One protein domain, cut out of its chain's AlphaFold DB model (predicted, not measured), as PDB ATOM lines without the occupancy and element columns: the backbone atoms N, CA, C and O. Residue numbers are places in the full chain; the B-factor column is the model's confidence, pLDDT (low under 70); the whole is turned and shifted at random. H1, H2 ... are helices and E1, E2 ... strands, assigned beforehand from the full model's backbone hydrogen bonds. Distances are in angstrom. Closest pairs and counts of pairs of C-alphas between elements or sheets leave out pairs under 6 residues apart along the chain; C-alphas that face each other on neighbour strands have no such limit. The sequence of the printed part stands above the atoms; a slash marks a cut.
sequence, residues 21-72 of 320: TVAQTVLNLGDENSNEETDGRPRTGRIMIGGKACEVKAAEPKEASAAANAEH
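This is residues 21 to 72 of the 320 residues of the protein "Hypothetical protein" of Ditylum brightwellii (UniProt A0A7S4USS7). A small antiparallel hairpin of two strands, E1 and E2, has the helix H1 packed with its later residues near the hairpin's open end, and from this small body two parts stick out: the loop residues 35 to 41, and an arm of residues 59 to 72 that bears the helix H2. The arm makes much of the length. The printed part has 52 residues with two named helices and two named strands, in the order H1, E1, E2, H2, and its class is mixed, helices and strands. The whole is loose, with a radius of gyration of the C-alphas of 13.9 A and spans of 39 by 28 by 22 A.

Strand E1, residues 45 to 49, measures 12.7 A from first to last C-alpha and begins at C-alpha 45 (23.406, 22.470, -86.087). E2, residues 52 to 56, measures 12.5 A. H1, residues 21 to 28, measures 10.7 A and begins at C-alpha 21 (26.918, 32.424, -95.634). H2, residues 62 to 70, measures 12.1 A and ends at C-alpha 70 (28.187, 40.391, -63.967).

E1 and E2 form a hairpin, antiparallel at 145 degrees between their directions. N 47 and O 54 are 2.9 A apart and N 54 and O 47 are 2.8 A apart, both within hydrogen-bond range. The closest C-alphas of H1 and E1 are those of Leu 27 and Gly 45, 4.4 A apart; those of H1 and E2 are Leu 27 and Val 56, 6.2 A apart. H2 is apart from H1 and from E1. Every O i to N i+4 pair is within hydrogen-bond range in H1, and 4 of 5 in H2.

The two farthest C-alphas, of Gly 51 and Glu 71, are 41.4 A apart. The printed part has no cut. The link from H1 to E1, 16 residues, is long; the other two are tight. Mean pLDDT of the printed part is 81.4, and it is under 70 at residues 32 to 35, 37 to 39, 42 and 64 to 72.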
ATOM      1  N   THR A  21      27.976  33.269 -95.047       95.62
ATOM      2  CA  THR A  21      26.918  32.424 -95.634       95.62
ATOM      3  C   THR A  21      27.192  30.931 -95.410       95.62
ATOM      4  O   THR A  21      26.288  30.151 -95.086       95.62
ATOM      5  N   VAL A  22      28.467  30.536 -95.475       96.19
ATOM      6  CA  VAL A  22      28.928  29.174 -95.185       96.19
ATOM      7  C   VAL A  22      28.678  28.831 -93.721       96.19
ATOM      8  O   VAL A  22      28.134  27.767 -93.425       96.19
ATOM      9  N   ALA A  23      28.993  29.747 -92.800       94.81
ATOM     10  CA  ALA A  23      28.724  29.551 -91.377       94.81
ATOM     11  C   ALA A  23      27.221  29.349 -91.107       94.81
ATOM     12  O   ALA A  23      26.849  28.437 -90.369       94.81
ATOM     13  N   GLN A  24      26.351  30.138 -91.747       92.50
ATOM     14  CA  GLN A  24      24.896  29.977 -91.634       92.50
ATOM     15  C   GLN A  24      24.420  28.628 -92.178       92.50
ATOM     16  O   GLN A  24      23.578  27.979 -91.560       92.50
ATOM     17  N   THR A  25      24.985  28.171 -93.295       93.00
ATOM     18  CA  THR A  25      24.643  26.864 -93.865       93.00
ATOM     19  C   THR A  25      25.017  25.746 -92.898       93.00
ATOM     20  O   THR A  25      24.183  24.895 -92.604       93.00
ATOM     21  N   VAL A  26      26.222  25.787 -92.319       93.69
ATOM     22  CA  VAL A  26      26.682  24.803 -91.324       93.69
ATOM     23  C   VAL A  26      25.818  24.815 -90.058       93.69
ATOM     24  O   VAL A  26      25.550  23.754 -89.499       93.69
ATOM     25  N   LEU A  27      25.344  25.981 -89.615       92.81
ATOM     26  CA  LEU A  27      24.434  26.080 -88.470       92.81
ATOM     27  C   LEU A  27      23.038  25.511 -88.752       92.81
ATOM     28  O   LEU A  27      22.366  25.084 -87.819       92.81
ATOM     29  N   ASN A  28      22.620  25.480 -90.018       90.00
ATOM     30  CA  ASN A  28      21.348  24.897 -90.447       90.00
ATOM     31  C   ASN A  28      21.459  23.395 -90.792       90.00
ATOM     32  O   ASN A  28      20.444  22.733 -90.987       90.00
ATOM     33  N   LEU A  29      22.674  22.844 -90.886       89.19
ATOM     34  CA  LEU A  29      22.900  21.429 -91.183       89.19
ATOM     35  C   LEU A  29      22.530  20.549 -89.978       89.19
ATOM     36  O   LEU A  29      22.943  20.810 -88.850       89.19
ATOM     37  N   GLY A  30      21.790  19.468 -90.236       74.75
ATOM     38  CA  GLY A  30      21.491  18.421 -89.252       74.75
ATOM     39  C   GLY A  30      20.291  18.678 -88.344       74.75
ATOM     40  O   GLY A  30      20.058  17.885 -87.431       74.75
ATOM     41  N   ASP A  31      19.520  19.735 -88.603       73.00
ATOM     42  CA  ASP A  31      18.248  19.996 -87.923       73.00
ATOM     43  C   ASP A  31      17.050  19.588 -88.797       73.00
ATOM     44  O   ASP A  31      16.054  20.283 -88.944       73.00
ATOM     45  N   GLU A  32      17.163  18.409 -89.413       68.19
ATOM     46  CA  GLU A  32      16.194  17.853 -90.372       68.19
ATOM     47  C   GLU A  32      14.796  17.632 -89.758       68.19
ATOM     48  O   GLU A  32      13.826  17.400 -90.476       68.19
ATOM     49  N   ASN A  33      14.688  17.721 -88.428       64.25
ATOM     50  CA  ASN A  33      13.443  17.575 -87.683       64.25
ATOM     51  C   ASN A  33      12.910  18.896 -87.099       64.25
ATOM     52  O   ASN A  33      11.811  18.880 -86.545       64.25
ATOM     53  N   SER A  34      13.615  20.028 -87.217       63.38
ATOM     54  CA  SER A  34      13.114  21.329 -86.751       63.38
ATOM     55  C   SER A  34      12.433  22.105 -87.881       63.38
ATOM     56  O   SER A  34      12.785  23.219 -88.255       63.38
ATOM     57  N   ASN A  35      11.329  21.554 -88.382       60.69
ATOM     58  CA  ASN A  35      10.328  22.399 -89.048       60.69
ATOM     59  C   ASN A  35       9.574  23.301 -88.045       60.69
ATOM     60  O   ASN A  35       8.597  23.957 -88.398       60.69
ATOM     61  N   GLU A  36      10.001  23.305 -86.783       70.12
ATOM     62  CA  GLU A  36       9.473  24.150 -85.729       70.12
ATOM     63  C   GLU A  36      10.214  25.489 -85.773       70.12
ATOM     64  O   GLU A  36      11.373  25.607 -85.360       70.12
ATOM     65  N   GLU A  37       9.540  26.484 -86.349       67.62
ATOM     66  CA  GLU A  37       9.970  27.876 -86.406       67.62
ATOM     67  C   GLU A  37      10.303  28.353 -84.989       67.62
ATOM     68  O   GLU A  37       9.437  28.615 -84.161       67.62
ATOM     69  N   THR A  38      11.592  28.326 -84.661       60.06
ATOM     70  CA  THR A  38      12.052  28.501 -83.288       60.06
ATOM     71  C   THR A  38      12.066  29.993 -82.972       60.06
ATOM     72  O   THR A  38      12.694  30.746 -83.713       60.06
ATOM     73  N   ASP A  39      11.410  30.397 -81.876       69.69
ATOM     74  CA  ASP A  39      11.181  31.766 -81.358       69.69
ATOM     75  C   ASP A  39      12.446  32.648 -81.172       69.69
ATOM     76  O   ASP A  39      12.761  33.107 -80.072       69.69
ATOM     77  N   GLY A  40      13.243  32.864 -82.217       72.62
ATOM     78  CA  GLY A  40      14.488  33.633 -82.160       72.62
ATOM     79  C   GLY A  40      15.619  32.968 -81.364       72.62
ATOM     80  O   GLY A  40      16.619  33.620 -81.068       72.62
ATOM     81  N   ARG A  41      15.504  31.680 -81.003       71.62
ATOM     82  CA  ARG A  41      16.604  30.957 -80.344       71.62
ATOM     83  C   ARG A  41      17.703  30.619 -81.360       71.62
ATOM     84  O   ARG A  41      17.386  30.208 -82.476       71.62
ATOM     85  N   PRO A  42      18.992  30.758 -80.995       68.06
ATOM     86  CA  PRO A  42      20.093  30.486 -81.909       68.06
ATOM     87  C   PRO A  42      20.064  29.024 -82.368       68.06
ATOM     88  O   PRO A  42      20.076  28.098 -81.552       68.06
ATOM     89  N   ARG A  43      20.019  28.831 -83.691       78.31
ATOM     90  CA  ARG A  43      19.987  27.509 -84.321       78.31
ATOM     91  C   ARG A  43      21.236  26.720 -83.945       78.31
ATOM     92  O   ARG A  43      22.356  27.232 -83.998       78.31
ATOM     93  N   THR A  44      21.022  25.480 -83.526       86.56
ATOM     94  CA  THR A  44      22.084  24.545 -83.167       86.56
ATOM     95  C   THR A  44      22.139  23.458 -84.233       86.56
ATOM     96  O   THR A  44      21.254  22.611 -84.294       86.56
ATOM     97  N   GLY A  45      23.185  23.477 -85.053       90.81
ATOM     98  CA  GLY A  45      23.406  22.470 -86.087       90.81
ATOM     99  C   GLY A  45      23.992  21.174 -85.523       90.81
ATOM    100  O   GLY A  45      24.555  21.137 -84.422       90.81
ATOM    101  N   ARG A  46      23.908  20.090 -86.298       92.94
ATOM    102  CA  ARG A  46      24.586  18.816 -86.027       92.94
ATOM    103  C   ARG A  46      25.335  18.347 -87.267       92.94
ATOM    104  O   ARG A  46      24.756  18.199 -88.335       92.94
ATOM    105  N   ILE A  47      26.624  18.055 -87.117       94.31
ATOM    106  CA  ILE A  47      27.476  17.569 -88.209       94.31
ATOM    107  C   ILE A  47      28.202  16.291 -87.808       94.31
ATOM    108  O   ILE A  47      28.528  16.086 -86.642       94.31
ATOM    109  N   MET A  48      28.483  15.424 -88.777       94.69
ATOM    110  CA  MET A  48      29.247  14.199 -88.546       94.69
ATOM    111  C   MET A  48      30.735  14.452 -88.807       94.69
ATOM    112  O   MET A  48      31.126  14.718 -89.940       94.69
ATOM    113  N   ILE A  49      31.580  14.328 -87.780       95.00
ATOM    114  CA  ILE A  49      33.043  14.435 -87.901       95.00
ATOM    115  C   ILE A  49      33.669  13.134 -87.404       95.00
ATOM    116  O   ILE A  49      33.507  12.752 -86.245       95.00
ATOM    117  N   GLY A  50      34.381  12.426 -88.285       95.31
ATOM    118  CA  GLY A  50      35.054  11.170 -87.928       95.31
ATOM    119  C   GLY A  50      34.101  10.101 -87.375       95.31
ATOM    120  O   GLY A  50      34.438   9.412 -86.414       95.31
ATOM    121  N   GLY A  51      32.883  10.013 -87.921       96.44
ATOM    122  CA  GLY A  51      31.856   9.060 -87.482       96.44
ATOM    123  C   GLY A  51      31.150   9.423 -86.170       96.44
ATOM    124  O   GLY A  51      30.363   8.624 -85.669       96.44
ATOM    125  N   LYS A  52      31.397  10.610 -85.604       95.75
ATOM    126  CA  LYS A  52      30.715  11.109 -84.404       95.75
ATOM    127  C   LYS A  52      29.823  12.291 -84.754       95.75
ATOM    128  O   LYS A  52      30.251  13.177 -85.488       95.75
ATOM    129  N   ALA A  53      28.616  12.318 -84.192       94.19
ATOM    130  CA  ALA A  53      27.746  13.485 -84.264       94.19
ATOM    131  C   ALA A  53      28.290  14.584 -83.341       94.19
ATOM    132  O   ALA A  53      28.509  14.358 -82.150       94.19
ATOM    133  N   CYS A  54      28.518  15.762 -83.900       95.38
ATOM    134  CA  CYS A  54      29.028  16.940 -83.220       95.38
ATOM    135  C   CYS A  54      27.994  18.060 -83.300       95.38
ATOM    136  O   CYS A  54      27.420  18.312 -84.355       95.38
ATOM    137  N   GLU A  55      27.773  18.729 -82.176       94.44
ATOM    138  CA  GLU A  55      26.908  19.900 -82.078       94.44
ATOM    139  C   GLU A  55      27.665  21.147 -82.554       94.44
ATOM    140  O   GLU A  55      28.823  21.352 -82.178       94.44
ATOM    141  N   VAL A  56      27.018  21.977 -83.370       95.44
ATOM    142  CA  VAL A  56      27.572  23.228 -83.892       95.44
ATOM    143  C   VAL A  56      26.705  24.385 -83.433       95.44
ATOM    144  O   VAL A  56      25.486  24.363 -83.577       95.44
ATOM    145  N   LYS A  57      27.346  25.413 -82.884       94.25
ATOM    146  CA  LYS A  57      26.695  26.632 -82.410       94.25
ATOM    147  C   LYS A  57      27.436  27.847 -82.922       94.25
ATOM    148  O   LYS A  57      28.652  27.793 -83.121       94.25
ATOM    149  N   ALA A  58      26.704  28.943 -83.092       93.62
ATOM    150  CA  ALA A  58      27.323  30.241 -83.288       93.62
ATOM    151  C   ALA A  58      28.180  30.559 -82.054       93.62
ATOM    152  O   ALA A  58      27.740  30.392 -80.916       93.62
ATOM    153  N   ALA A  59      29.431  30.953 -82.279       92.88
ATOM    154  CA  ALA A  59      30.314  31.337 -81.192       92.88
ATOM    155  C   ALA A  59      29.931  32.741 -80.720       92.88
ATOM    156  O   ALA A  59      30.130  33.716 -81.442       92.88
ATOM    157  N   GLU A  60      29.398  32.848 -79.507       90.12
ATOM    158  CA  GLU A  60      29.155  34.147 -78.889       90.12
ATOM    159  C   GLU A  60      30.460  34.682 -78.284       90.12
ATOM    160  O   GLU A  60      31.131  33.971 -77.522       90.12
ATOM    161  N   PRO A  61      30.866  35.921 -78.613       88.31
ATOM    162  CA  PRO A  61      32.046  36.523 -78.021       88.31
ATOM    163  C   PRO A  61      31.889  36.610 -76.501       88.31
ATOM    164  O   PRO A  61      30.825  36.924 -75.961       88.31
ATOM    165  N   LYS A  62      32.982  36.334 -75.785       86.12
ATOM    166  CA  LYS A  62      32.985  36.272 -74.318       86.12
ATOM    167  C   LYS A  62      32.554  37.591 -73.661       86.12
ATOM    168  O   LYS A  62      32.029  37.570 -72.556       86.12
ATOM    169  N   GLU A  63      32.752  38.724 -74.326       81.19
ATOM    170  CA  GLU A  63      32.365  40.041 -73.806       81.19
ATOM    171  C   GLU A  63      30.846  40.181 -73.663       81.19
ATOM    172  O   GLU A  63      30.375  40.671 -72.637       81.19
ATOM    173  N   ALA A  64      30.079  39.634 -74.611       65.75
ATOM    174  CA  ALA A  64      28.620  39.638 -74.549       65.75
ATOM    175  C   ALA A  64      28.090  38.788 -73.378       65.75
ATOM    176  O   ALA A  64      27.122  39.154 -72.717       65.75
ATOM    177  N   SER A  65      28.764  37.677 -73.064       62.12
ATOM    178  CA  SER A  65      28.360  36.782 -71.968       62.12
ATOM    179  C   SER A  65      28.908  37.190 -70.596       62.12
ATOM    180  O   SER A  65      28.332  36.819 -69.569       62.12
ATOM    181  N   ALA A  66      29.999  37.958 -70.542       69.00
ATOM    182  CA  ALA A  66      30.538  38.487 -69.293       69.00
ATOM    183  C   ALA A  66      29.623  39.565 -68.694       69.00
ATOM    184  O   ALA A  66      29.392  39.545 -67.486       69.00
ATOM    185  N   ALA A  67      29.049  40.438 -69.530       67.44
ATOM    186  CA  ALA A  67      28.117  41.475 -69.086       67.44
ATOM    187  C   ALA A  67      26.842  40.875 -68.462       67.44
ATOM    188  O   ALA A  67      26.477  41.234 -67.346       67.44
ATOM    189  N   ALA A  68      26.235  39.876 -69.114       66.81
ATOM    190  CA  ALA A  68      25.020  39.227 -68.613       66.81
ATOM    191  C   ALA A  68      25.217  38.481 -67.274       66.81
ATOM    192  O   ALA A  68      24.282  38.348 -66.489       66.81
ATOM    193  N   ASN A  69      26.429  37.990 -66.991       63.00
ATOM    194  CA  ASN A  69      26.721  37.300 -65.729       63.00
ATOM    195  C   ASN A  69      27.202  38.241 -64.615       63.00
ATOM    196  O   ASN A  69      27.057  37.901 -63.438       63.00
ATOM    197  N   ALA A  70      27.765  39.404 -64.955       65.56
ATOM    198  CA  ALA A  70      28.187  40.391 -63.967       65.56
ATOM    199  C   ALA A  70      26.983  40.930 -63.175       65.56
ATOM    200  O   ALA A  70      27.026  40.946 -61.942       65.56
ATOM    201  N   GLU A  71      25.873  41.232 -63.855       62.25
ATOM    202  CA  GLU A  71      24.662  41.793 -63.234       62.25
ATOM    203  C   GLU A  71      23.995  40.856 -62.215       62.25
ATOM    204  O   GLU A  71      23.355  41.314 -61.269       62.25
ATOM    205  N   HIS A  72      24.175  39.537 -62.333       62.84
ATOM    206  CA  HIS A  72      23.601  38.595 -61.367       62.84
ATOM    207  C   HIS A  72      24.469  38.378 -60.116       62.84
ATOM    208  O   HIS A  72      24.032  37.736 -59.159       62.84
TER     209      HIS A  72